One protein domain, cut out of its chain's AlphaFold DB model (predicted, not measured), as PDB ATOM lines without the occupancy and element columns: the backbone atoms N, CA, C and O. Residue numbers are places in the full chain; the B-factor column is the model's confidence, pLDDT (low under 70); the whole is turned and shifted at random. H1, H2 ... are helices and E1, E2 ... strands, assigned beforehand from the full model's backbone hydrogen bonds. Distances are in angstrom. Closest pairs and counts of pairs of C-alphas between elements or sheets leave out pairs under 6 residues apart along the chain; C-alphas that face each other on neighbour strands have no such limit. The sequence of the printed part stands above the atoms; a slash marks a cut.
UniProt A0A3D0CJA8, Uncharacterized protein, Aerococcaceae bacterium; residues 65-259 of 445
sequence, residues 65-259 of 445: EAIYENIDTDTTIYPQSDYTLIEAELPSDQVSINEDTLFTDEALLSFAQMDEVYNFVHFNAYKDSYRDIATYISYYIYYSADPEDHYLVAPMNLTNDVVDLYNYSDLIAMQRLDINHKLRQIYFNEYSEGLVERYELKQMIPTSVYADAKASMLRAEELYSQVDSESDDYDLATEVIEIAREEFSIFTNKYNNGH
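AT A GLANCE: This is residues 65 to 259 of the 445 residues of an uncharacterized protein of Aerococcaceae bacterium (UniProt A0A3D0CJA8). Three long helices, H5, H8 and H9, stand side by side as an up-and-down bundle, each running against the one before it, with their centres in a triangle. The small strand pair E1 and E2 packs on H8, while the hairpin E3 and E4 lies off another side of the bundle among long loops, and short helices H6 and H7 follow beyond the last residues of H5. The printed part has 195 residues, with nine named helices and four named strands in the order E1 H1 E2 H2 H3 E3 E4 H4 H5 H6 H7 H8 H9, and both two-strand sheets are antiparallel. The class is mostly helix; the whole is compact, with a radius of gyration of the C-alphas of 17.1 A and spans of 51 by 40 by 27 A.

IN THESE COORDINATES: After residues 65 to 82, which hold no named element, E1 is residues 83 to 85, with C-alpha 83 at (108.031, 123.665, 120.270). H1 is 91 to 94, E2 95 to 97, H2 121 to 124, H3 130 to 133, E3 138 to 141, E4 150 to 153 and H4 160 to 163. H5, residues 168 to 183, is 22.5 A long and begins at C-alpha 168 (96.443, 131.199, 141.278). H6 is 186 to 190 and H7 195 to 202. H8, residues 207 to 224, is 25.5 A long, and H9, residues 234 to 259, 37.0 A, ending at C-alpha 259 (94.715, 121.366, 108.588).

HOW THE PARTS SIT: H9 is the hub. It touches H5 at a shallow tilt of 20 degrees, the same way, the closest C-alphas being Ser 169 and Ala 237, 4.1 A. H8 and H9 form a helical hairpin and touch at Tyr 224 and Ala 237, C-alphas 6.7 A apart. H5 and H8 touch at Ile 172 and Ala 220, 4.9 A between C-alphas, opposite ways at 19 degrees, a shallow tilt. With residues 252 to 259 alone H9 touches H1, closest C-alphas Pro 91 and Asn 256, 5.6 A. The closest C-alphas of E2 and H8, Val 95 and Ala 211, are 6.4 A apart. E1 and E2 have N 84 and O 96 within hydrogen-bond range at 2.9 A; the hairpin E3 and E4 has N 153 and O 138 at 3.1 A. The closest C-alphas of H2 and E3, His 122 and Ser 138, are 6.7 A apart. H3 is close to but not clearly touching H6, as are H4 to H5 and H6 to H7, with closest C-alphas at 5.9, 7.9 and 6.7 A. Every O i to N i+4 pair is within range in H7, H8 and H9, 11 of 12 in H5 and 0 of 1 in H6, where 2 of 2 O i to N i+3 pairs are; H1 to H4 are too short for an i+4 pair.

THE WHOLE: The C-alphas farthest apart, of Glu 89 and Ala 145, are 53.6 A apart. The printed part has no cut, and the link from E2 to H2, 23 residues, is long. Mean pLDDT of the printed part is 79.6; residues 65 to 66, 106 to 126, 138 to 155 and 159 to 162 are under 70.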
ATOM      1  N   GLU A  65      97.375 125.791 100.170       57.81
ATOM      2  CA  GLU A  65      98.581 126.024 100.996       57.81
ATOM      3  C   GLU A  65      99.033 127.505 101.037       57.81
ATOM      4  O   GLU A  65      99.910 127.875 101.819       57.81
ATOM      5  N   ALA A  66      98.442 128.372 100.210       59.22
ATOM      6  CA  ALA A  66      98.864 129.751 100.000       59.22
ATOM      7  C   ALA A  66      98.370 130.767 101.051       59.22
ATOM      8  O   ALA A  66      98.911 131.875 101.065       59.22
ATOM      9  N   ILE A  67      97.406 130.432 101.931       70.44
ATOM     10  CA  ILE A  67      96.751 131.422 102.827       70.44
ATOM     11  C   ILE A  67      97.779 132.232 103.639       70.44
ATOM     12  O   ILE A  67      97.682 133.455 103.722       70.44
ATOM     13  N   TYR A  68      98.823 131.575 104.161       70.00
ATOM     14  CA  TYR A  68      99.898 132.229 104.922       70.00
ATOM     15  C   TYR A  68     101.258 132.243 104.214       70.00
ATOM     16  O   TYR A  68     102.250 132.620 104.831       70.00
ATOM     17  N   GLU A  69     101.352 131.878 102.929       70.12
ATOM     18  CA  GLU A  69     102.649 131.718 102.237       70.12
ATOM     19  C   GLU A  69     103.503 133.005 102.260       70.12
ATOM     20  O   GLU A  69     104.733 132.951 102.206       70.12
ATOM     21  N   ASN A  70     102.861 134.169 102.399       74.94
ATOM     22  CA  ASN A  70     103.516 135.478 102.448       74.94
ATOM     23  C   ASN A  70     103.472 136.159 103.830       74.94
ATOM     24  O   ASN A  70     103.844 137.329 103.937       74.94
ATOM     25  N   ILE A  71     103.033 135.450 104.874       82.75
ATOM     26  CA  ILE A  71     102.865 135.980 106.229       82.75
ATOM     27  C   ILE A  71     103.901 135.319 107.142       82.75
ATOM     28  O   ILE A  71     103.934 134.101 107.274       82.75
ATOM     29  N   ASP A  72     104.765 136.114 107.781       85.88
ATOM     30  CA  ASP A  72     105.672 135.594 108.810       85.88
ATOM     31  C   ASP A  72     104.883 135.315 110.092       85.88
ATOM     32  O   ASP A  72     104.592 136.228 110.868       85.88
ATOM     33  N   THR A  73     104.521 134.049 110.284       87.88
ATOM     34  CA  THR A  73     103.775 133.572 111.451       87.88
ATOM     35  C   THR A  73     104.681 133.113 112.594       87.88
ATOM     36  O   THR A  73     104.166 132.752 113.649       87.88
ATOM     37  N   ASP A  74     106.004 133.082 112.421       88.19
ATOM     38  CA  ASP A  74     106.926 132.457 113.380       88.19
ATOM     39  C   ASP A  74     107.676 133.471 114.239       88.19
ATOM     40  O   ASP A  74     107.861 133.238 115.442       88.19
ATOM     41  N   THR A  75     108.125 134.574 113.637       89.06
ATOM     42  CA  THR A  75     108.895 135.603 114.341       89.06
ATOM     43  C   THR A  75     108.026 136.287 115.387       89.06
ATOM     44  O   THR A  75     106.882 136.621 115.116       89.06
ATOM     45  N   THR A  76     108.581 136.520 116.576       85.81
ATOM     46  CA  THR A  76     107.959 137.334 117.624       85.81
ATOM     47  C   THR A  76     109.033 137.972 118.498       85.81
ATOM     48  O   THR A  76     110.144 137.447 118.625       85.81
ATOM     49  N   ILE A  77     108.714 139.125 119.080       80.62
ATOM     50  CA  ILE A  77     109.542 139.788 120.093       80.62
ATOM     51  C   ILE A  77     109.216 139.319 121.516       80.62
ATOM     52  O   ILE A  77     109.973 139.623 122.440       80.62
ATOM     53  N   TYR A  78     108.086 138.635 121.705       80.19
ATOM     54  CA  TYR A  78     107.654 138.152 123.009       80.19
ATOM     55  C   TYR A  78     108.330 136.818 123.341       80.19
ATOM     56  O   TYR A  78     108.564 136.008 122.441       80.19
ATOM     57  N   PRO A  79     108.644 136.557 124.621       79.69
ATOM     58  CA  PRO A  79     109.091 135.238 125.047       79.69
ATOM     59  C   PRO A  79     108.028 134.183 124.729       79.69
ATOM     60  O   PRO A  79     106.854 134.386 125.035       79.69
ATOM     61  N   GLN A  80     108.445 133.059 124.146       83.31
ATOM     62  CA  GLN A  80     107.575 131.920 123.852       83.31
ATOM     63  C   GLN A  80     108.230 130.615 124.294       83.31
ATOM     64  O   GLN A  80     109.457 130.515 124.372       83.31
ATOM     65  N   SER A  81     107.398 129.606 124.541       89.19
ATOM     66  CA  SER A  81     107.872 128.245 124.769       89.19
ATOM     67  C   SER A  81     108.411 127.653 123.467       89.19
ATOM     68  O   SER A  81     107.821 127.826 122.396       89.19
ATOM     69  N   ASP A  82     109.508 126.904 123.553       92.88
ATOM     70  CA  ASP A  82     110.010 126.151 122.409       92.88
ATOM     71  C   ASP A  82     109.018 125.036 122.050       92.88
ATOM     72  O   ASP A  82     108.479 124.352 122.927       92.88
ATOM     73  N   TYR A  83     108.819 124.794 120.754       96.00
ATOM     74  CA  TYR A  83     108.031 123.665 120.270       96.00
ATOM     75  C   TYR A  83     108.733 122.933 119.127       96.00
ATOM     76  O   TYR A  83     109.587 123.475 118.422       96.00
ATOM     77  N   THR A  84     108.374 121.666 118.950       96.69
ATOM     78  CA  THR A  84     108.839 120.829 117.843       96.69
ATOM     79  C   THR A  84     107.677 120.057 117.241       96.69
ATOM     80  O   THR A  84     106.683 119.800 117.919       96.69
ATOM     81  N   LEU A  85     107.818 119.678 115.970       96.88
ATOM     82  CA  LEU A  85     106.851 118.822 115.294       96.88
ATOM     83  C   LEU A  85     107.278 117.356 115.383       96.88
ATOM     84  O   LEU A  85     108.413 117.005 115.047       96.88
ATOM     85  N   ILE A  86     106.358 116.513 115.840       95.62
ATOM     86  CA  ILE A  86     106.500 115.062 115.956       95.62
ATOM     87  C   ILE A  86     105.502 114.350 115.038       95.62
ATOM     88  O   ILE A  86     104.567 114.951 114.522       95.62
ATOM     89  N   GLU A  87     105.708 113.055 114.815       94.06
ATOM     90  CA  GLU A  87     104.776 112.237 114.034       94.06
ATOM     91  C   GLU A  87     103.562 111.854 114.894       94.06
ATOM     92  O   GLU A  87     103.719 111.202 115.929       94.06
ATOM     93  N   ALA A  88     102.367 112.248 114.454       92.38
ATOM     94  CA  ALA A  88     101.083 111.905 115.058       92.38
ATOM     95  C   ALA A  88      99.960 111.959 114.005       92.38
ATOM     96  O   ALA A  88     100.146 112.539 112.932       92.38
ATOM     97  N   GLU A  89      98.818 111.335 114.310       88.50
ATOM     98  CA  GLU A  89      97.665 111.244 113.403       88.50
ATOM     99  C   GLU A  89      96.960 112.594 113.232       88.50
ATOM    100  O   GLU A  89      96.776 113.040 112.102       88.50
ATOM    101  N   LEU A  90      96.634 113.270 114.337       91.19
ATOM    102  CA  LEU A  90      96.008 114.589 114.304       91.19
ATOM    103  C   LEU A  90      97.060 115.706 114.232       91.19
ATOM    104  O   LEU A  90      98.076 115.619 114.930       91.19
ATOM    105  N   PRO A  91      96.817 116.788 113.465       94.06
ATOM    106  CA  PRO A  91      97.701 117.953 113.419       94.06
ATOM    107  C   PRO A  91      98.049 118.508 114.809       94.06
ATOM    108  O   PRO A  91      99.204 118.842 115.075       94.06
ATOM    109  N   SER A  92      97.076 118.582 115.721       94.62
ATOM    110  CA  SER A  92      97.256 119.072 117.095       94.62
ATOM    111  C   SER A  92      98.258 118.256 117.918       94.62
ATOM    112  O   SER A  92      99.000 118.796 118.750       94.62
ATOM    113  N   ASP A  93      98.302 116.947 117.676       94.69
ATOM    114  CA  ASP A  93      99.161 116.002 118.392       94.69
ATOM    115  C   ASP A  93     100.599 116.031 117.876       94.69
ATOM    116  O   ASP A  93     101.525 115.625 118.581       94.69
ATOM    117  N   GLN A  94     100.809 116.566 116.670       96.19
ATOM    118  CA  GLN A  94     102.141 116.768 116.109       96.19
ATOM    119  C   GLN A  94     102.896 117.884 116.835       96.19
ATOM    120  O   GLN A  94     104.122 117.892 116.823       96.19
ATOM    121  N   VAL A  95     102.208 118.818 117.494       97.25
ATOM    122  CA  VAL A  95     102.849 119.941 118.191       97.25
ATOM    123  C   VAL A  95     103.264 119.526 119.603       97.25
ATOM    124  O   VAL A  95     102.425 119.350 120.487       97.25
ATOM    125  N   SER A  96     104.569 119.391 119.839       96.56
ATOM    126  CA  SER A  96     105.142 119.055 121.147       96.56
ATOM    127  C   SER A  96     105.835 120.270 121.761       96.56
ATOM    128  O   SER A  96     106.786 120.798 121.182       96.56
ATOM    129  N   ILE A  97     105.359 120.699 122.934       96.81
ATOM    130  CA  ILE A  97     105.919 121.825 123.694       96.81
ATOM    131  C   ILE A  97     107.069 121.336 124.575       96.81
ATOM    132  O   ILE A  97     106.973 120.288 125.213       96.81
ATOM    133  N   ASN A  98     108.155 122.104 124.631       94.31
ATOM    134  CA  ASN A  98     109.244 121.876 125.569       94.31
ATOM    135  C   ASN A  98     108.881 122.429 126.956       94.31
ATOM    136  O   ASN A  98     108.934 123.639 127.191       94.31
ATOM    137  N   GLU A  99     108.551 121.529 127.883       89.62
ATOM    138  CA  GLU A  99     108.132 121.872 129.248       89.62
ATOM    139  C   GLU A  99     109.180 122.693 130.025       89.62
ATOM    140  O   GLU A  99     108.817 123.574 130.804       89.62
ATOM    141  N   ASP A 100     110.476 122.498 129.745       90.06
ATOM    142  CA  ASP A 100     111.574 123.244 130.386       90.06
ATOM    143  C   ASP A 100     111.565 124.746 130.037       90.06
ATOM    144  O   ASP A 100     112.265 125.542 130.663       90.06
ATOM    145  N   THR A 101     110.788 125.131 129.022       90.12
ATOM    146  CA  THR A 101     110.644 126.510 128.541       90.12
ATOM    147  C   THR A 101     109.238 127.060 128.764       90.12
ATOM    148  O   THR A 101     108.889 128.060 128.159       90.12
ATOM    149  N   LEU A 102     108.405 126.438 129.609       88.19
ATOM    150  CA  LEU A 102     107.034 126.923 129.831       88.19
ATOM    151  C   LEU A 102     106.968 128.295 130.502       88.19
ATOM    152  O   LEU A 102     106.034 129.047 130.232       88.19
ATOM    153  N   PHE A 103     107.944 128.614 131.351       86.62
ATOM    154  CA  PHE A 103     108.023 129.865 132.100       86.62
ATOM    155  C   PHE A 103     109.358 130.559 131.845       86.62
ATOM    156  O   PHE A 103     110.372 129.903 131.602       86.62
ATOM    157  N   THR A 104     109.367 131.886 131.943       80.94
ATOM    158  CA  THR A 104     110.585 132.691 131.835       80.94
ATOM    159  C   THR A 104     110.736 133.641 133.014       80.94
ATOM    160  O   THR A 104     109.756 134.208 133.504       80.94
ATOM    161  N   ASP A 105     111.983 133.833 133.448       72.88
ATOM    162  CA  ASP A 105     112.379 134.897 134.369       72.88
ATOM    163  C   ASP A 105     112.848 136.165 133.632       72.88
ATOM    164  O   ASP A 105     113.268 137.134 134.274       72.88
ATOM    165  N   GLU A 106     112.772 136.178 132.295       68.81
ATOM    166  CA  GLU A 106     113.127 137.343 131.496       68.81
ATOM    167  C   GLU A 106     112.269 138.553 131.865       68.81
ATOM    168  O   GLU A 106     111.052 138.479 132.064       68.81
ATOM    169  N   ALA A 107     112.961 139.688 131.978       55.25
ATOM    170  CA  ALA A 107     112.377 140.930 132.430       55.25
ATOM    171  C   ALA A 107     111.324 141.445 131.444       55.25
ATOM    172  O   ALA A 107     111.489 141.423 130.226       55.25
ATOM    173  N   LEU A 108     110.273 141.973 132.050       57.84
ATOM    174  CA  LEU A 108     109.113 142.595 131.444       57.84
ATOM    175  C   LEU A 108     109.520 143.722 130.478       57.84
ATOM    176  O   LEU A 108     110.434 144.501 130.774       57.84
ATOM    177  N   LEU A 109     108.841 143.844 129.332       54.28
ATOM    178  CA  LEU A 109     109.097 144.953 128.407       54.28
ATOM    179  C   LEU A 109     108.792 146.275 129.123       54.28
ATOM    180  O   LEU A 109     107.711 146.460 129.686       54.28
ATOM    181  N   SER A 110     109.753 147.205 129.114       53.97
ATOM    182  CA  SER A 110     109.576 148.513 129.748       53.97
ATOM    183  C   SER A 110     108.428 149.267 129.073       53.97
ATOM    184  O   SER A 110     108.524 149.570 127.878       53.97
ATOM    185  N   PHE A 111     107.379 149.600 129.824       50.84
ATOM    186  CA  PHE A 111     106.262 150.400 129.330       50.84
ATOM    187  C   PHE A 111     106.439 151.865 129.722       50.84
ATOM    188  O   PHE A 111     106.822 152.178 130.846       50.84
ATOM    189  N   ALA A 112     106.181 152.775 128.788       44.00
ATOM    190  CA  ALA A 112     106.422 154.202 128.969       44.00
ATOM    191  C   ALA A 112     105.169 155.031 128.656       44.00
ATOM    192  O   ALA A 112     105.247 155.966 127.864       44.00
ATOM    193  N   GLN A 113     104.012 154.718 129.247       49.81
ATOM    194  CA  GLN A 113     102.863 155.631 129.230       49.81
ATOM    195  C   GLN A 113     102.167 155.697 130.592       49.81
ATOM    196  O   GLN A 113     101.958 154.689 131.256       49.81
ATOM    197  N   MET A 114     101.880 156.934 131.008       46.16
ATOM    198  CA  MET A 114     101.390 157.321 132.337       46.16
ATOM    199  C   MET A 114      99.928 157.781 132.347       46.16
ATOM    200  O   MET A 114      99.394 158.044 133.424       46.16
ATOM    201  N   ASP A 115      99.289 157.889 131.185       43.69
ATOM    202  CA  ASP A 115      97.944 158.435 131.071       43.69
ATOM    203  C   ASP A 115      97.027 157.367 130.452       43.69
ATOM    204  O   ASP A 115      97.166 157.037 129.282       43.69
ATOM    205  N   GLU A 116      96.112 156.866 131.292       43.41
ATOM    206  CA  GLU A 116      94.972 155.967 131.016       43.41
ATOM    207  C   GLU A 116      95.250 154.447 131.101       43.41
ATOM    208  O   GLU A 116      96.117 153.873 130.453       43.41
ATOM    209  N   VAL A 117      94.527 153.801 132.026       48.75
ATOM    210  CA  VAL A 117      94.788 152.469 132.596       48.75
ATOM    211  C   VAL A 117      93.742 151.460 132.103       48.75
ATOM    212  O   VAL A 117      92.563 151.788 132.001       48.75
ATOM    213  N   TYR A 118      94.197 150.215 131.919       43.22
ATOM    214  CA  TYR A 118      93.474 148.952 131.680       43.22
ATOM    215  C   TYR A 118      93.080 148.599 130.234       43.22
ATOM    216  O   TYR A 118      93.547 147.573 129.751       43.22
ATOM    217  N   ASN A 119      92.323 149.424 129.507       39.94
ATOM    218  CA  ASN A 119      91.795 149.008 128.187       39.94
ATOM    219  C   ASN A 119      92.782 149.177 127.012       39.94
ATOM    220  O   ASN A 119      92.541 148.694 125.913       39.94
ATOM    221  N   PHE A 120      93.917 149.840 127.235       43.12
ATOM    222  CA  PHE A 120      94.760 150.378 126.160       43.12
ATOM    223  C   PHE A 120      96.017 149.544 125.837       43.12
ATOM    224  O   PHE A 120      96.743 149.846 124.890       43.12
ATOM    225  N   VAL A 121      96.330 148.518 126.636       46.84
ATOM    226  CA  VAL A 121      97.681 147.928 126.678       46.84
ATOM    227  C   VAL A 121      97.891 146.796 125.674       46.84
ATOM    228  O   VAL A 121      98.923 146.798 125.009       46.84
ATOM    229  N   HIS A 122      96.924 145.889 125.490       49.22
ATOM    230  CA  HIS A 122      97.007 144.891 124.415       49.22
ATOM    231  C   HIS A 122      97.140 145.578 123.045       49.22
ATOM    232  O   HIS A 122      97.928 145.145 122.213       49.22
ATOM    233  N   PHE A 123      96.460 146.712 122.847       49.53
ATOM    234  CA  PHE A 123      96.446 147.460 121.586       49.53
ATOM    235  C   PHE A 123      97.715 148.276 121.309       49.53
ATOM    236  O   PHE A 123      98.086 148.424 120.150       49.53
ATOM    237  N   ASN A 124      98.416 148.745 122.349       48.38
ATOM    238  CA  ASN A 124      99.658 149.527 122.217       48.38
ATOM    239  C   ASN A 124     100.932 148.745 122.565       48.38
ATOM    240  O   ASN A 124     102.015 149.332 122.663       48.38
ATOM    241  N   ALA A 125     100.819 147.433 122.778       57.81
ATOM    242  CA  ALA A 125     101.976 146.561 122.867       57.81
ATOM    243  C   ALA A 125     102.737 146.583 121.525       57.81
ATOM    244  O   ALA A 125     102.174 146.900 120.478       57.81
ATOM    245  N   TYR A 126     104.038 146.303 121.545       63.88
ATOM    246  CA  TYR A 126     104.834 146.282 120.316       63.88
ATOM    247  C   TYR A 126     104.353 145.137 119.412       63.88
ATOM    248  O   TYR A 126     104.257 143.994 119.860       63.88
ATOM    249  N   LYS A 127     104.028 145.448 118.157       71.44
ATOM    250  CA  LYS A 127     103.395 144.526 117.207       71.44
ATOM    251  C   LYS A 127     104.027 144.681 115.835       71.44
ATOM    252  O   LYS A 127     103.533 145.425 114.992       71.44
ATOM    253  N   ASP A 128     105.156 144.011 115.642       74.44
ATOM    254  CA  ASP A 128     105.909 144.091 114.388       74.44
ATOM    255  C   ASP A 128     105.660 142.869 113.484       74.44
ATOM    256  O   ASP A 128     105.952 142.915 112.288       74.44
ATOM    257  N   SER A 129     105.116 141.783 114.040       81.88
ATOM    258  CA  SER A 129     104.854 140.517 113.349       81.88
ATOM    259  C   SER A 129     103.445 139.981 113.620       81.88
ATOM    260  O   SER A 129     102.769 140.395 114.562       81.88
ATOM    261  N   TYR A 130     103.012 139.007 112.816       84.38
ATOM    262  CA  TYR A 130     101.719 138.343 112.992       84.38
ATOM    263  C   TYR A 130     101.603 137.663 114.366       84.38
ATOM    264  O   TYR A 130     100.588 137.783 115.050       84.38
ATOM    265  N   ARG A 131     102.664 136.975 114.805       87.19
ATOM    266  CA  ARG A 131     102.675 136.270 116.091       87.19
ATOM    267  C   ARG A 131     102.686 137.232 117.282       87.19
ATOM    268  O   ARG A 131     102.123 136.901 118.322       87.19
ATOM    269  N   ASP A 132     103.243 138.437 117.122       82.75
ATOM    270  CA  ASP A 132     103.120 139.502 118.128       82.75
ATOM    271  C   ASP A 132     101.663 139.946 118.302       82.75
ATOM    272  O   ASP A 132     101.191 140.069 119.429       82.75
ATOM    273  N   ILE A 133     100.945 140.142 117.193       81.12
ATOM    274  CA  ILE A 133      99.526 140.535 117.171       81.12
ATOM    275  C   ILE A 133      98.642 139.432 117.798       81.12
ATOM    276  O   ILE A 133      97.730 139.712 118.578       81.12
ATOM    277  N   ALA A 134      98.968 138.162 117.540       85.00
ATOM    278  CA  ALA A 134      98.280 137.000 118.110       85.00
ATOM    279  C   ALA A 134      98.639 136.693 119.582       85.00
ATOM    280  O   ALA A 134      98.054 135.785 120.182       85.00
ATOM    281  N   THR A 135      99.595 137.410 120.183       81.75
ATOM    282  CA  THR A 135      99.971 137.223 121.590       81.75
ATOM    283  C   THR A 135      99.133 138.137 122.479       81.75
ATOM    284  O   THR A 135      99.174 139.361 122.348       81.75
ATOM    285  N   TYR A 136      98.389 137.561 123.426       77.56
ATOM    286  CA  TYR A 136      97.695 138.362 124.425       77.56
ATOM    287  C   TYR A 136      98.700 138.892 125.450       77.56
ATOM    288  O   TYR A 136      99.444 138.130 126.067       77.56
ATOM    289  N   ILE A 137      98.725 140.210 125.640       71.88
ATOM    290  CA  ILE A 137      99.631 140.884 126.575       71.88
ATOM    291  C   ILE A 137      98.790 141.494 127.680       71.88
ATOM    292  O   ILE A 137      98.012 142.419 127.435       71.88
ATOM    293  N   SER A 138      98.957 140.980 128.895       62.09
ATOM    294  CA  SER A 138      98.287 141.506 130.073       62.09
ATOM    295  C   SER A 138      99.175 142.501 130.817       62.09
ATOM    296  O   SER A 138     100.407 142.526 130.725       62.09
ATOM    297  N   TYR A 139      98.514 143.387 131.555       54.34
ATOM    298  CA  TYR A 139      99.174 144.375 132.383       54.34
ATOM    299  C   TYR A 139      99.254 143.886 133.828       54.34
ATOM    300  O   TYR A 139      98.233 143.519 134.410       54.34
ATOM    301  N   TYR A 140     100.446 143.947 134.426       53.31
ATOM    302  CA  TYR A 140     100.601 143.795 135.868       53.31
ATOM    303  C   TYR A 140     101.134 145.092 136.469       53.31
ATOM    304  O   TYR A 140     102.262 145.521 136.220       53.31
ATOM    305  N   ILE A 141     100.307 145.706 137.314       49.91
ATOM    306  CA  ILE A 141     100.736 146.786 138.198       49.91
ATOM    307  C   ILE A 141     101.468 146.130 139.364       49.91
ATOM    308  O   ILE A 141     100.825 145.608 140.277       49.91
ATOM    309  N   TYR A 142     102.796 146.234 139.416       47.81
ATOM    310  CA  TYR A 142     103.419 146.258 140.735       47.81
ATOM    311  C   TYR A 142     102.862 147.499 141.427       47.81
ATOM    312  O   TYR A 142     103.103 148.620 140.979       47.81
ATOM    313  N   TYR A 143     102.061 147.315 142.480       43.56
ATOM    314  CA  TYR A 143     101.527 148.411 143.293       43.56
ATOM    315  C   TYR A 143     102.666 149.090 144.068       43.56
ATOM    316  O   TYR A 143     102.797 148.981 145.287       43.56
ATOM    317  N   SER A 144     103.507 149.807 143.341       45.41
ATOM    318  CA  SER A 144     104.436 150.796 143.842       45.41
ATOM    319  C   SER A 144     103.798 152.168 143.681       45.41
ATOM    320  O   SER A 144     103.069 152.443 142.730       45.41
ATOM    321  N   ALA A 145     104.069 153.057 144.632       44.50
ATOM    322  CA  ALA A 145     103.658 154.452 144.528       44.50
ATOM    323  C   ALA A 145     104.410 155.208 143.412       44.50
ATOM    324  O   ALA A 145     104.076 156.369 143.162       44.50
ATOM    325  N   ASP A 146     105.417 154.582 142.786       52.69
ATOM    326  CA  ASP A 146     106.189 155.145 141.685       52.69
ATOM    327  C   ASP A 146     105.693 154.620 140.319       52.69
ATOM    328  O   ASP A 146     105.695 153.412 140.075       52.69
ATOM    329  N   PRO A 147     105.305 155.513 139.393       49.97
ATOM    330  CA  PRO A 147     104.934 155.161 138.021       49.97
ATOM    331  C   PRO A 147     106.007 154.425 137.210       49.97
ATOM    332  O   PRO A 147     105.697 153.832 136.184       49.97
ATOM    333  N   GLU A 148     107.271 154.485 137.639       50.75
ATOM    334  CA  GLU A 148     108.396 153.815 136.974       50.75
ATOM    335  C   GLU A 148     108.444 152.295 137.241       50.75
ATOM    336  O   GLU A 148     109.223 151.596 136.602       50.75
ATOM    337  N   ASP A 149     107.591 151.772 138.130       52.44
ATOM    338  CA  ASP A 149     107.513 150.340 138.465       52.44
ATOM    339  C   ASP A 149     106.369 149.607 137.722       52.44
ATOM    340  O   ASP A 149     105.877 148.576 138.172       52.44
ATOM    341  N   HIS A 150     105.897 150.157 136.601       54.91
ATOM    342  CA  HIS A 150     104.797 149.615 135.789       54.91
ATOM    343  C   HIS A 150     105.367 148.787 134.623       54.91
ATOM    344  O   HIS A 150     106.221 149.276 133.883       54.91
ATOM    345  N   TYR A 151     104.908 147.545 134.433       56.09
ATOM    346  CA  TYR A 151     105.519 146.618 133.474       56.09
ATOM    347  C   TYR A 151     104.487 145.765 132.704       56.09
ATOM    348  O   TYR A 151     103.427 145.432 133.235       56.09
ATOM    349  N   LEU A 152     104.804 145.397 131.452       59.06
ATOM    350  CA  LEU A 152     103.997 144.475 130.631       59.06
ATOM    351  C   LEU A 152     104.422 143.028 130.846       59.06
ATOM    352  O   LEU A 152     105.614 142.737 130.767       59.06
ATOM    353  N   VAL A 153     103.464 142.123 131.028       61.53
ATOM    354  CA  VAL A 153     103.726 140.704 131.294       61.53
ATOM    355  C   VAL A 153     103.037 139.886 130.209       61.53
ATOM    356  O   VAL A 153     101.828 139.997 130.013       61.53
ATOM    357  N   ALA A 154     103.798 139.073 129.477       65.56
ATOM    358  CA  ALA A 154     103.197 138.027 128.658       65.56
ATOM    359  C   ALA A 154     102.829 136.834 129.563       65.56
ATOM    360  O   ALA A 154     103.432 136.676 130.629       65.56
ATOM    361  N   PRO A 155     101.909 135.945 129.154       67.31
ATOM    362  CA  PRO A 155     101.475 134.804 129.969       67.31
ATOM    363  C   PRO A 155     102.621 133.911 130.495       67.31
ATOM    364  O   PRO A 155     102.473 133.254 131.523       67.31
ATOM    365  N   MET A 156     103.779 133.915 129.826       77.81
ATOM    366  CA  MET A 156     104.992 133.173 130.195       77.81
ATOM    367  C   MET A 156     105.821 133.804 131.336       77.81
ATOM    368  O   MET A 156     106.613 133.106 131.975       77.81
ATOM    369  N   ASN A 157     105.684 135.110 131.595       75.06
ATOM    370  CA  ASN A 157     106.523 135.874 132.529       75.06
ATOM    371  C   ASN A 157     106.056 135.711 133.995       75.06
ATOM    372  O   ASN A 157     105.601 136.657 134.638       75.06
ATOM    373  N   LEU A 158     106.189 134.502 134.540       72.06
ATOM    374  CA  LEU A 158     105.808 134.153 135.914       72.06
ATOM    375  C   LEU A 158     107.042 134.061 136.821       72.06
ATOM    376  O   LEU A 158     107.555 132.982 137.112       72.06
ATOM    377  N   THR A 159     107.538 135.215 137.274       67.19
ATOM    378  CA  THR A 159     108.604 135.256 138.288       67.19
ATOM    379  C   THR A 159     108.049 134.911 139.676       67.19
ATOM    380  O   THR A 159     106.856 135.074 139.927       67.19
ATOM    381  N   ASN A 160     108.909 134.499 140.616       68.12
ATOM    382  CA  ASN A 160     108.491 134.269 142.012       68.12
ATOM    383  C   ASN A 160     107.784 135.497 142.614       68.12
ATOM    384  O   ASN A 160     106.830 135.346 143.367       68.12
ATOM    385  N   ASP A 161     108.222 136.704 142.242       65.69
ATOM    386  CA  ASP A 161     107.616 137.946 142.719       65.69
ATOM    387  C   ASP A 161     106.191 138.133 142.168       65.69
ATOM    388  O   ASP A 161     105.354 138.712 142.853       65.69
ATOM    389  N   VAL A 162     105.897 137.651 140.952       67.75
ATOM    390  CA  VAL A 162     104.539 137.667 140.380       67.75
ATOM    391  C   VAL A 162     103.655 136.642 141.088       67.75
ATOM    392  O   VAL A 162     102.548 136.978 141.494       67.75
ATOM    393  N   VAL A 163     104.149 135.421 141.309       72.06
ATOM    394  CA  VAL A 163     103.385 134.370 142.009       72.06
ATOM    395  C   VAL A 163     103.033 134.784 143.443       72.06
ATOM    396  O   VAL A 163     101.923 134.536 143.895       72.06
ATOM    397  N   ASP A 164     103.929 135.484 144.144       71.94
ATOM    398  CA  ASP A 164     103.680 135.960 145.512       71.94
ATOM    399  C   ASP A 164     102.637 137.100 145.600       71.94
ATOM    400  O   ASP A 164     102.150 137.410 146.693       71.94
ATOM    401  N   LEU A 165     102.314 137.763 144.483       72.00
ATOM    402  CA  LEU A 165     101.410 138.919 144.439       72.00
ATOM    403  C   LEU A 165      99.971 138.570 144.039       72.00
ATOM    404  O   LEU A 165      99.074 139.367 144.325       72.00
ATOM    405  N   TYR A 166      99.755 137.426 143.391       75.94
ATOM    406  CA  TYR A 166      98.482 137.063 142.771       75.94
ATOM    407  C   TYR A 166      97.951 135.742 143.306       75.94
ATOM    408  O   TYR A 166      98.703 134.864 143.725       75.94
ATOM    409  N   ASN A 167      96.630 135.602 143.263       82.88
ATOM    410  CA  ASN A 167      96.001 134.308 143.453       82.88
ATOM    411  C   ASN A 167      96.264 133.428 142.227       82.88
ATOM    412  O   ASN A 167      96.448 133.931 141.116       82.88
ATOM    413  N   TYR A 168      96.247 132.108 142.404       85.56
ATOM    414  CA  TYR A 168      96.443 131.199 141.278       85.56
ATOM    415  C   TYR A 168      95.304 131.314 140.269       85.56
ATOM    416  O   TYR A 168      95.569 131.253 139.072       85.56
ATOM    417  N   SER A 169      94.069 131.548 140.725       85.12
ATOM    418  CA  SER A 169      92.929 131.816 139.839       85.12
ATOM    419  C   SER A 169      93.197 132.951 138.843       85.12
ATOM    420  O   SER A 169      92.932 132.785 137.653       85.12
ATOM    421  N   ASP A 170      93.801 134.058 139.287       83.00
ATOM    422  CA  ASP A 170      94.163 135.185 138.418       83.00
ATOM    423  C   ASP A 170      95.233 134.780 137.391       83.00
ATOM    424  O   ASP A 170      95.128 135.108 136.209       83.00
ATOM    425  N   LEU A 171      96.256 134.036 137.824       84.25
ATOM    426  CA  LEU A 171      97.344 133.583 136.950       84.25
ATOM    427  C   LEU A 171      96.845 132.596 135.882       84.25
ATOM    428  O   LEU A 171      97.262 132.683 134.724       84.25
ATOM    429  N   ILE A 172      95.933 131.694 136.258       86.62
ATOM    430  CA  ILE A 172      95.254 130.756 135.351       86.62
ATOM    431  C   ILE A 172      94.369 131.536 134.372       86.62
ATOM    432  O   ILE A 172      94.423 131.287 133.166       86.62
ATOM    433  N   ALA A 173      93.616 132.533 134.853       85.19
ATOM    434  CA  ALA A 173      92.761 133.367 134.011       85.19
ATOM    435  C   ALA A 173      93.555 134.084 132.910       85.19
ATOM    436  O   ALA A 173      93.053 134.262 131.806       85.19
ATOM    437  N   MET A 174      94.817 134.442 133.155       83.12
ATOM    438  CA  MET A 174      95.647 135.070 132.122       83.12
ATOM    439  C   MET A 174      96.037 134.112 131.000       83.12
ATOM    440  O   MET A 174      96.073 134.519 129.841       83.12
ATOM    441  N   GLN A 175      96.294 132.845 131.329       88.25
ATOM    442  CA  GLN A 175      96.533 131.820 130.312       88.25
ATOM    443  C   GLN A 175      95.268 131.574 129.491       88.25
ATOM    444  O   GLN A 175      95.326 131.492 128.267       88.25
ATOM    445  N   ARG A 176      94.116 131.526 130.172       89.31
ATOM    446  CA  ARG A 176      92.801 131.418 129.543       89.31
ATOM    447  C   ARG A 176      92.538 132.571 128.569       89.31
ATOM    448  O   ARG A 176      92.161 132.323 127.433       89.31
ATOM    449  N   LEU A 177      92.780 133.821 128.973       85.88
ATOM    450  CA  LEU A 177      92.579 134.991 128.107       85.88
ATOM    451  C   LEU A 177      93.427 134.923 126.830       85.88
ATOM    452  O   LEU A 177      92.947 135.292 125.762       85.88
ATOM    453  N   ASP A 178      94.654 134.407 126.918       86.56
ATOM    454  CA  ASP A 178      95.498 134.186 125.743       86.56
ATOM    455  C   ASP A 178      94.951 133.096 124.806       86.56
ATOM    456  O   ASP A 178      94.980 133.263 123.585       86.56
ATOM    457  N   ILE A 179      94.396 132.013 125.359       91.00
ATOM    458  CA  ILE A 179      93.701 130.971 124.586       91.00
ATOM    459  C   ILE A 179      92.455 131.556 123.910       91.00
ATOM    460  O   ILE A 179      92.283 131.387 122.705       91.00
ATOM    461  N   ASN A 180      91.620 132.288 124.650       87.44
ATOM    462  CA  ASN A 180      90.386 132.884 124.141       87.44
ATOM    463  C   ASN A 180      90.651 133.919 123.033       87.44
ATOM    464  O   ASN A 180      90.011 133.878 121.981       87.44
ATOM    465  N   HIS A 181      91.654 134.786 123.223       85.19
ATOM    466  CA  HIS A 181      92.115 135.750 122.214       85.19
ATOM    467  C   HIS A 181      92.496 135.058 120.902       85.19
ATOM    468  O   HIS A 181      92.133 135.507 119.811       85.19
ATOM    469  N   LYS A 182      93.193 133.921 121.012       89.75
ATOM    470  CA  LYS A 182      93.595 133.111 119.862       89.75
ATOM    471  C   LYS A 182      92.425 132.380 119.210       89.75
ATOM    472  O   LYS A 182      92.344 132.358 117.983       89.75
ATOM    473  N   LEU A 183      91.521 131.829 120.018       89.81
ATOM    474  CA  LEU A 183      90.333 131.093 119.588       89.81
ATOM    475  C   LEU A 183      89.384 131.953 118.756       89.81
ATOM    476  O   LEU A 183      89.019 131.580 117.635       89.81
ATOM    477  N   ARG A 184      89.038 133.124 119.293       82.50
ATOM    478  CA  ARG A 184      88.153 134.091 118.639       82.50
ATOM    479  C   ARG A 184      88.825 134.833 117.491       82.50
ATOM    480  O   ARG A 184      88.153 135.518 116.727       82.50
ATOM    481  N   GLN A 185      90.149 134.693 117.347       82.38
ATOM    482  CA  GLN A 185      90.902 135.283 116.242       82.38
ATOM    483  C   GLN A 185      90.689 136.815 116.150       82.38
ATOM    484  O   GLN A 185      90.730 137.396 115.067       82.38
ATOM    485  N   ILE A 186      90.473 137.481 117.295       72.62
ATOM    486  CA  ILE A 186      90.168 138.927 117.391       72.62
ATOM    487  C   ILE A 186      91.321 139.770 116.830       72.62
ATOM    488  O   ILE A 186      91.139 140.878 116.337       72.62
ATOM    489  N   TYR A 187      92.531 139.226 116.852       75.88
ATOM    490  CA  TYR A 187      93.735 139.898 116.389       75.88
ATOM    491  C   TYR A 187      93.794 140.130 114.866       75.88
ATOM    492  O   TYR A 187      94.615 140.922 114.406       75.88
ATOM    493  N   PHE A 188      92.917 139.512 114.062       77.12
ATOM    494  CA  PHE A 188      92.858 139.791 112.617       77.12
ATOM    495  C   PHE A 188      92.360 141.191 112.269       77.12
ATOM    496  O   PHE A 188      92.633 141.665 111.166       77.12
ATOM    497  N   ASN A 189      91.701 141.874 113.205       70.62
ATOM    498  CA  ASN A 189      91.240 143.253 113.027       70.62
ATOM    499  C   ASN A 189      92.409 144.201 112.734       70.62
ATOM    500  O   ASN A 189      92.242 145.230 112.093       70.62
ATOM    501  N   GLU A 190      93.609 143.838 113.189       72.25
ATOM    502  CA  GLU A 190      94.831 144.615 112.989       72.25
ATOM    503  C   GLU A 190      95.588 144.213 111.717       72.25
ATOM    504  O   GLU A 190      96.545 144.884 111.327       72.25
ATOM    505  N   TYR A 191      95.175 143.118 111.071       73.19
ATOM    506  CA  TYR A 191      95.845 142.557 109.903       73.19
ATOM    507  C   TYR A 191      95.162 142.941 108.587       73.19
ATOM    508  O   TYR A 191      95.854 143.222 107.609       73.19
ATOM    509  N   SER A 192      93.823 142.981 108.549       79.19
ATOM    510  CA  SER A 192      93.079 143.329 107.332       79.19
ATOM    511  C   SER A 192      91.779 144.097 107.600       79.19
ATOM    512  O   SER A 192      90.974 143.748 108.463       79.19
ATOM    513  N   GLU A 193      91.546 145.122 106.777       79.88
ATOM    514  CA  GLU A 193      90.278 145.859 106.688       79.88
ATOM    515  C   GLU A 193      89.283 145.194 105.709       79.88
ATOM    516  O   GLU A 193      88.134 145.612 105.625       79.88
ATOM    517  N   GLY A 194      89.697 144.176 104.942       87.44
ATOM    518  CA  GLY A 194      88.862 143.527 103.930       87.44
ATOM    519  C   GLY A 194      88.121 142.300 104.461       87.44
ATOM    520  O   GLY A 194      88.755 141.340 104.884       87.44
ATOM    521  N   LEU A 195      86.787 142.280 104.348       90.44
ATOM    522  CA  LEU A 195      85.935 141.167 104.810       90.44
ATOM    523  C   LEU A 195      86.338 139.811 104.223       90.44
ATOM    524  O   LEU A 195      86.460 138.843 104.963       90.44
ATOM    525  N   VAL A 196      86.567 139.746 102.906       91.00
ATOM    526  CA  VAL A 196      86.937 138.497 102.214       91.00
ATOM    527  C   VAL A 196      88.322 138.023 102.646       91.00
ATOM    528  O   VAL A 196      88.500 136.849 102.937       91.00
ATOM    529  N   GLU A 197      89.289 138.932 102.770       87.81
ATOM    530  CA  GLU A 197      90.638 138.580 103.226       87.81
ATOM    531  C   GLU A 197      90.618 138.101 104.687       87.81
ATOM    532  O   GLU A 197      91.223 137.081 105.007       87.81
ATOM    533  N   ARG A 198      89.869 138.771 105.579       87.81
ATOM    534  CA  ARG A 198      89.658 138.289 106.955       87.81
ATOM    535  C   ARG A 198      88.992 136.923 106.972       87.81
ATOM    536  O   ARG A 198      89.445 136.044 107.704       87.81
ATOM    537  N   TYR A 199      87.953 136.749 106.156       89.75
ATOM    538  CA  TYR A 199      87.263 135.482 106.009       89.75
ATOM    539  C   TYR A 199      88.250 134.378 105.626       89.75
ATOM    540  O   TYR A 199      88.354 133.402 106.365       89.75
ATOM    541  N   GLU A 200      89.015 134.546 104.546       88.06
ATOM    542  CA  GLU A 200      90.017 133.585 104.064       88.06
ATOM    543  C   GLU A 200      91.081 133.270 105.126       88.06
ATOM    544  O   GLU A 200      91.342 132.103 105.416       88.06
ATOM    545  N   LEU A 201      91.657 134.290 105.768       85.31
ATOM    546  CA  LEU A 201      92.716 134.100 106.759       85.31
ATOM    547  C   LEU A 201      92.233 133.345 108.006       85.31
ATOM    548  O   LEU A 201      92.932 132.466 108.512       85.31
ATOM    549  N   LYS A 202      91.014 133.617 108.489       87.94
ATOM    550  CA  LYS A 202      90.467 132.952 109.684       87.94
ATOM    551  C   LYS A 202      90.188 131.454 109.492       87.94
ATOM    552  O   LYS A 202      89.966 130.759 110.485       87.94
ATOM    553  N   GLN A 203      90.255 130.937 108.262       86.75
ATOM    554  CA  GLN A 203      90.076 129.513 107.948       86.75
ATOM    555  C   GLN A 203      91.056 128.588 108.666       86.75
ATOM    556  O   GLN A 203      90.704 127.461 109.007       86.75
ATOM    557  N   MET A 204      92.299 129.033 108.843       86.56
ATOM    558  CA  MET A 204      93.379 128.192 109.345       86.56
ATOM    559  C   MET A 204      94.136 128.929 110.444       86.56
ATOM    560  O   MET A 204      94.360 130.130 110.361       86.56
ATOM    561  N   ILE A 205      94.531 128.219 111.497       90.88
ATOM    562  CA  ILE A 205      95.301 128.777 112.615       90.88
ATOM    563  C   ILE A 205      96.777 128.399 112.433       90.88
ATOM    564  O   ILE A 205      97.076 127.212 112.447       90.88
ATOM    565  N   PRO A 206      97.731 129.335 112.322       91.56
ATOM    566  CA  PRO A 206      99.136 128.962 112.158       91.56
ATOM    567  C   PRO A 206      99.658 128.071 113.295       91.56
ATOM    568  O   PRO A 206      99.346 128.292 114.467       91.56
ATOM    569  N   THR A 207     100.501 127.088 112.963       94.00
ATOM    570  CA  THR A 207     101.053 126.119 113.928       94.00
ATOM    571  C   THR A 207     101.775 126.780 115.104       94.00
ATOM    572  O   THR A 207     101.671 126.298 116.229       94.00
ATOM    573  N   SER A 208     102.462 127.900 114.876       93.25
ATOM    574  CA  SER A 208     103.104 128.698 115.927       93.25
ATOM    575  C   SER A 208     102.098 129.266 116.934       93.25
ATOM    576  O   SER A 208     102.308 129.149 118.139       93.25
ATOM    577  N   VAL A 209     100.973 129.810 116.458       93.81
ATOM    578  CA  VAL A 209      99.885 130.328 117.304       93.81
ATOM    579  C   VAL A 209      99.217 129.195 118.080       93.81
ATOM    580  O   VAL A 209      98.910 129.357 119.263       93.81
ATOM    581  N   TYR A 210      99.038 128.029 117.450       95.94
ATOM    582  CA  TYR A 210      98.542 126.845 118.148       95.94
ATOM    583  C   TYR A 210      99.503 126.368 119.245       95.94
ATOM    584  O   TYR A 210      99.073 126.080 120.364       95.94
ATOM    585  N   ALA A 211     100.807 126.337 118.958       96.44
ATOM    586  CA  ALA A 211     101.830 125.984 119.937       96.44
ATOM    587  C   ALA A 211     101.813 126.925 121.152       96.44
ATOM    588  O   ALA A 211     101.896 126.455 122.288       96.44
ATOM    589  N   ASP A 212     101.626 128.225 120.927       93.94
ATOM    590  CA  ASP A 212     101.532 129.224 121.993       93.94
ATOM    591  C   ASP A 212     100.308 128.986 122.893       93.94
ATOM    592  O   ASP A 212     100.440 128.981 124.117       93.94
ATOM    593  N   ALA A 213      99.133 128.698 122.318       95.12
ATOM    594  CA  ALA A 213      97.943 128.360 123.106       95.12
ATOM    595  C   ALA A 213      98.118 127.048 123.888       95.12
ATOM    596  O   ALA A 213      97.743 126.964 125.057       95.12
ATOM    597  N   LYS A 214      98.733 126.030 123.268       97.38
ATOM    598  CA  LYS A 214      99.039 124.750 123.925       97.38
ATOM    599  C   LYS A 214      99.990 124.949 125.102       97.38
ATOM    600  O   LYS A 214      99.793 124.353 126.159       97.38
ATOM    601  N   ALA A 215     100.985 125.821 124.956       95.31
ATOM    602  CA  ALA A 215     101.855 126.220 126.053       95.31
ATOM    603  C   ALA A 215     101.092 126.968 127.160       95.31
ATOM    604  O   ALA A 215     101.313 126.677 128.335       95.31
ATOM    605  N   SER A 216     100.175 127.880 126.815       93.94
ATOM    606  CA  SER A 216      99.308 128.565 127.786       93.94
ATOM    607  C   SER A 216      98.438 127.573 128.570       93.94
ATOM    608  O   SER A 216      98.387 127.654 129.796       93.94
ATOM    609  N   MET A 217      97.855 126.564 127.916       96.06
ATOM    610  CA  MET A 217      97.094 125.511 128.603       96.06
ATOM    611  C   MET A 217      97.976 124.688 129.558       96.06
ATOM    612  O   MET A 217      97.602 124.467 130.707       96.06
ATOM    613  N   LEU A 218      99.185 124.291 129.137       95.25
ATOM    614  CA  LEU A 218     100.131 123.574 130.009       95.25
ATOM    615  C   LEU A 218     100.554 124.411 131.225       95.25
ATOM    616  O   LEU A 218     100.644 123.883 132.333       95.25
ATOM    617  N   ARG A 219     100.774 125.721 131.047       92.38
ATOM    618  CA  ARG A 219     101.020 126.643 132.168       92.38
ATOM    619  C   ARG A 219      99.829 126.696 133.121       92.38
ATOM    620  O   ARG A 219     100.032 126.673 134.332       92.38
ATOM    621  N   ALA A 220      98.610 126.772 132.589       91.88
ATOM    622  CA  ALA A 220      97.385 126.817 133.381       91.88
ATOM    623  C   ALA A 220      97.233 125.560 134.256       91.88
ATOM    624  O   ALA A 220      96.953 125.678 135.447       91.88
ATOM    625  N   GLU A 221      97.504 124.374 133.701       94.50
ATOM    626  CA  GLU A 221      97.493 123.106 134.445       94.50
ATOM    627  C   GLU A 221      98.565 123.055 135.541       94.50
ATOM    628  O   GLU A 221      98.282 122.659 136.673       94.50
ATOM    629  N   GLU A 222      99.793 123.487 135.238       92.81
ATOM    630  CA  GLU A 222     100.881 123.521 136.222       92.81
ATOM    631  C   GLU A 222     100.556 124.474 137.382       92.81
ATOM    632  O   GLU A 222     100.799 124.140 138.543       92.81
ATOM    633  N   LEU A 223      99.964 125.637 137.094       90.44
ATOM    634  CA  LEU A 223      99.488 126.582 138.107       90.44
ATOM    635  C   LEU A 223      98.342 125.989 138.935       90.44
ATOM    636  O   LEU A 223      98.392 126.032 140.162       90.44
ATOM    637  N   TYR A 224      97.344 125.388 138.284       93.00
ATOM    638  CA  TYR A 224      96.214 124.753 138.964       93.00
ATOM    639  C   TYR A 224      96.664 123.619 139.898       93.00
ATOM    640  O   TYR A 224      96.158 123.484 141.012       93.00
ATOM    641  N   SER A 225      97.687 122.854 139.505       92.94
ATOM    642  CA  SER A 225      98.252 121.777 140.329       92.94
ATOM    643  C   SER A 225      98.862 122.251 141.658       92.94
ATOM    644  O   SER A 225      99.033 121.450 142.583       92.94
ATOM    645  N   GLN A 226      99.186 123.544 141.763       91.19
ATOM    646  CA  GLN A 226      99.775 124.166 142.950       91.19
ATOM    647  C   GLN A 226      98.730 124.778 143.893       91.19
ATOM    648  O   GLN A 226      99.083 125.204 144.997       91.19
ATOM    649  N   VAL A 227      97.454 124.802 143.495       91.25
ATOM    650  CA  VAL A 227      96.369 125.366 144.302       91.25
ATOM    651  C   VAL A 227      96.040 124.434 145.463       91.25
ATOM    652  O   VAL A 227      95.748 123.252 145.287       91.25
ATOM    653  N   ASP A 228      96.068 124.971 146.681       91.56
ATOM    654  CA  ASP A 228      95.645 124.226 147.862       91.56
ATOM    655  C   ASP A 228      94.120 124.060 147.852       91.56
ATOM    656  O   ASP A 228      93.384 125.046 147.899       91.56
ATOM    657  N   SER A 229      93.649 122.809 147.844       92.56
ATOM    658  CA  SER A 229      92.223 122.452 147.898       92.56
ATOM    659  C   SER A 229      91.483 122.946 149.144       92.56
ATOM    660  O   SER A 229      90.257 122.926 149.175       92.56
ATOM    661  N   GLU A 230      92.206 123.358 150.190       93.06
ATOM    662  CA  GLU A 230      91.623 123.964 151.393       93.06
ATOM    663  C   GLU A 230      91.645 125.508 151.363       93.06
ATOM    664  O   GLU A 230      91.204 126.137 152.329       93.06
ATOM    665  N   SER A 231      92.168 126.127 150.298       91.62
ATOM    666  CA  SER A 231      92.238 127.586 150.161       91.62
ATOM    667  C   SER A 231      90.928 128.197 149.662       91.62
ATOM    668  O   SER A 231      90.175 127.575 148.918       91.62
ATOM    669  N   ASP A 232      90.701 129.466 150.017       90.31
ATOM    670  CA  ASP A 232      89.558 130.250 149.528       90.31
ATOM    671  C   ASP A 232      89.610 130.493 147.997       90.31
ATOM    672  O   ASP A 232      88.623 130.945 147.423       90.31
ATOM    673  N   ASP A 233      90.744 130.208 147.340       90.00
ATOM    674  CA  ASP A 233      90.966 130.395 145.895       90.00
ATOM    675  C   ASP A 233      90.585 129.163 145.053       90.00
ATOM    676  O   ASP A 233      90.420 129.264 143.839       90.00
ATOM    677  N   TYR A 234      90.443 127.987 145.678       90.62
ATOM    678  CA  TYR A 234      90.330 126.714 144.962       90.62
ATOM    679  C   TYR A 234      89.101 126.620 144.053       90.62
ATOM    680  O   TYR A 234      89.226 126.184 142.908       90.62
ATOM    681  N   ASP A 235      87.929 127.038 144.535       91.38
ATOM    682  CA  ASP A 235      86.685 126.955 143.760       91.38
ATOM    683  C   ASP A 235      86.764 127.830 142.500       91.38
ATOM    684  O   ASP A 235      86.425 127.377 141.408       91.38
ATOM    685  N   LEU A 236      87.297 129.051 142.631       88.81
ATOM    686  CA  LEU A 236      87.480 129.960 141.500       88.81
ATOM    687  C   LEU A 236      88.556 129.443 140.536       88.81
ATOM    688  O   LEU A 236      88.360 129.468 139.327       88.81
ATOM    689  N   ALA A 237      89.681 128.938 141.047       86.81
ATOM    690  CA  ALA A 237      90.715 128.340 140.206       86.81
ATOM    691  C   ALA A 237      90.186 127.123 139.426       86.81
ATOM    692  O   ALA A 237      90.529 126.964 138.256       86.81
ATOM    693  N   THR A 238      89.325 126.313 140.055       92.38
ATOM    694  CA  THR A 238      88.644 125.172 139.422       92.38
ATOM    695  C   THR A 238      87.718 125.644 138.304       92.38
ATOM    696  O   THR A 238      87.798 125.140 137.191       92.38
ATOM    697  N   GLU A 239      86.877 126.647 138.553       89.62
ATOM    698  CA  GLU A 239      85.994 127.207 137.523       89.62
ATOM    699  C   GLU A 239      86.796 127.733 136.321       89.62
ATOM    700  O   GLU A 239      86.511 127.399 135.172       89.62
ATOM    701  N   VAL A 240      87.851 128.510 136.577       88.00
ATOM    702  CA  VAL A 240      88.647 129.134 135.516       88.00
ATOM    703  C   VAL A 240      89.422 128.099 134.689       88.00
ATOM    704  O   VAL A 240      89.490 128.254 133.467       88.00
ATOM    705  N   ILE A 241      89.994 127.054 135.306       92.81
ATOM    706  CA  ILE A 241      90.723 126.013 134.558       92.81
ATOM    707  C   ILE A 241      89.781 125.159 133.704       92.81
ATOM    708  O   ILE A 241      90.155 124.816 132.585       92.81
ATOM    709  N   GLU A 242      88.561 124.853 134.166       92.00
ATOM    710  CA  GLU A 242      87.597 124.101 133.349       92.00
ATOM    711  C   GLU A 242      87.168 124.900 132.115       92.00
ATOM    712  O   GLU A 242      87.134 124.352 131.013       92.00
ATOM    713  N   ILE A 243      86.952 126.214 132.252       88.19
ATOM    714  CA  ILE A 243      86.650 127.055 131.086       88.19
ATOM    715  C   ILE A 243      87.859 127.132 130.138       88.19
ATOM    716  O   ILE A 243      87.696 127.081 128.922       88.19
ATOM    717  N   ALA A 244      89.087 127.204 130.667       89.31
ATOM    718  CA  ALA A 244      90.291 127.180 129.835       89.31
ATOM    719  C   ALA A 244      90.429 125.866 129.043       89.31
ATOM    720  O   ALA A 244      90.810 125.897 127.873       89.31
ATOM    721  N   ARG A 245      90.092 124.722 129.655       93.81
ATOM    722  CA  ARG A 245      90.070 123.412 128.983       93.81
ATOM    723  C   ARG A 245      89.028 123.359 127.871       93.81
ATOM    724  O   ARG A 245      89.342 122.860 126.794       93.81
ATOM    725  N   GLU A 246      87.827 123.882 128.114       88.75
ATOM    726  CA  GLU A 246      86.769 123.996 127.102       88.75
ATOM    727  C   GLU A 246      87.231 124.842 125.912       88.75
ATOM    728  O   GLU A 246      87.259 124.358 124.781       88.75
ATOM    729  N   GLU A 247      87.678 126.073 126.168       91.81
ATOM    730  CA  GLU A 247      88.150 126.991 125.129       91.81
ATOM    731  C   GLU A 247      89.332 126.388 124.345       91.81
ATOM    732  O   GLU A 247      89.381 126.471 123.116       91.81
ATOM    733  N   PHE A 248      90.266 125.713 125.023       94.94
ATOM    734  CA  PHE A 248      91.393 125.049 124.365       94.94
ATOM    735  C   PHE A 248      90.977 123.818 123.542       94.94
ATOM    736  O   PHE A 248      91.580 123.546 122.498       94.94
ATOM    737  N   SER A 249      89.950 123.085 123.978       92.56
ATOM    738  CA  SER A 249      89.363 121.970 123.227       92.56
ATOM    739  C   SER A 249      88.732 122.467 121.924       92.56
ATOM    740  O   SER A 249      89.100 122.001 120.844       92.56
ATOM    741  N   ILE A 250      87.892 123.507 122.002       92.06
ATOM    742  CA  ILE A 250      87.283 124.163 120.834       92.06
ATOM    743  C   ILE A 250      88.381 124.667 119.885       92.06
ATOM    744  O   ILE A 250      88.325 124.439 118.675       92.06
ATOM    745  N   PHE A 251      89.423 125.303 120.427       93.94
ATOM    746  CA  PHE A 251      90.548 125.801 119.637       93.94
ATOM    747  C   PHE A 251      91.328 124.683 118.941       93.94
ATOM    748  O   PHE A 251      91.741 124.832 117.791       93.94
ATOM    749  N   THR A 252      91.509 123.548 119.619       94.75
ATOM    750  CA  THR A 252      92.173 122.362 119.070       94.75
ATOM    751  C   THR A 252      91.377 121.748 117.924       94.75
ATOM    752  O   THR A 252      91.965 121.434 116.889       94.75
ATOM    753  N   ASN A 253      90.056 121.645 118.059       92.56
ATOM    754  CA  ASN A 253      89.192 121.127 116.998       92.56
ATOM    755  C   ASN A 253      89.205 122.050 115.776       92.56
ATOM    756  O   ASN A 253      89.428 121.586 114.659       92.56
ATOM    757  N   LYS A 254      89.115 123.368 115.987       92.12
ATOM    758  CA  LYS A 254      89.249 124.367 114.916       92.12
ATOM    759  C   LYS A 254      90.620 124.300 114.229       92.12
ATOM    760  O   LYS A 254      90.700 124.339 113.002       92.12
ATOM    761  N   TYR A 255      91.705 124.140 114.993       93.62
ATOM    762  CA  TYR A 255      93.045 123.941 114.433       93.62
ATOM    763  C   TYR A 255      93.109 122.675 113.569       93.62
ATOM    764  O   TYR A 255      93.579 122.740 112.436       93.62
ATOM    765  N   ASN A 256      92.598 121.543 114.058       93.00
ATOM    766  CA  ASN A 256      92.572 120.295 113.299       93.00
ATOM    767  C   ASN A 256      91.746 120.432 112.014       93.00
ATOM    768  O   ASN A 256      92.248 120.104 110.942       93.00
ATOM    769  N   ASN A 257      90.541 120.997 112.087       92.00
ATOM    770  CA  ASN A 257      89.664 121.189 110.929       92.00
ATOM    771  C   ASN A 257      90.284 122.097 109.857       92.00
ATOM    772  O   ASN A 257      90.098 121.859 108.662       92.00
ATOM    773  N   GLY A 258      91.095 123.078 110.259       90.62
ATOM    774  CA  GLY A 258      91.865 123.910 109.335       90.62
ATOM    775  C   GLY A 258      93.021 123.193 108.617       90.62
ATOM    776  O   GLY A 258      93.449 123.678 107.576       90.62
ATOM    777  N   HIS A 259      93.523 122.057 109.128       90.00
ATOM    778  CA  HIS A 259      94.715 121.366 108.588       90.00
ATOM    779  C   HIS A 259      94.464 119.936 108.097       90.00
ATOM    780  O   HIS A 259      95.319 119.364 107.418       90.00
TER     781      HIS A 259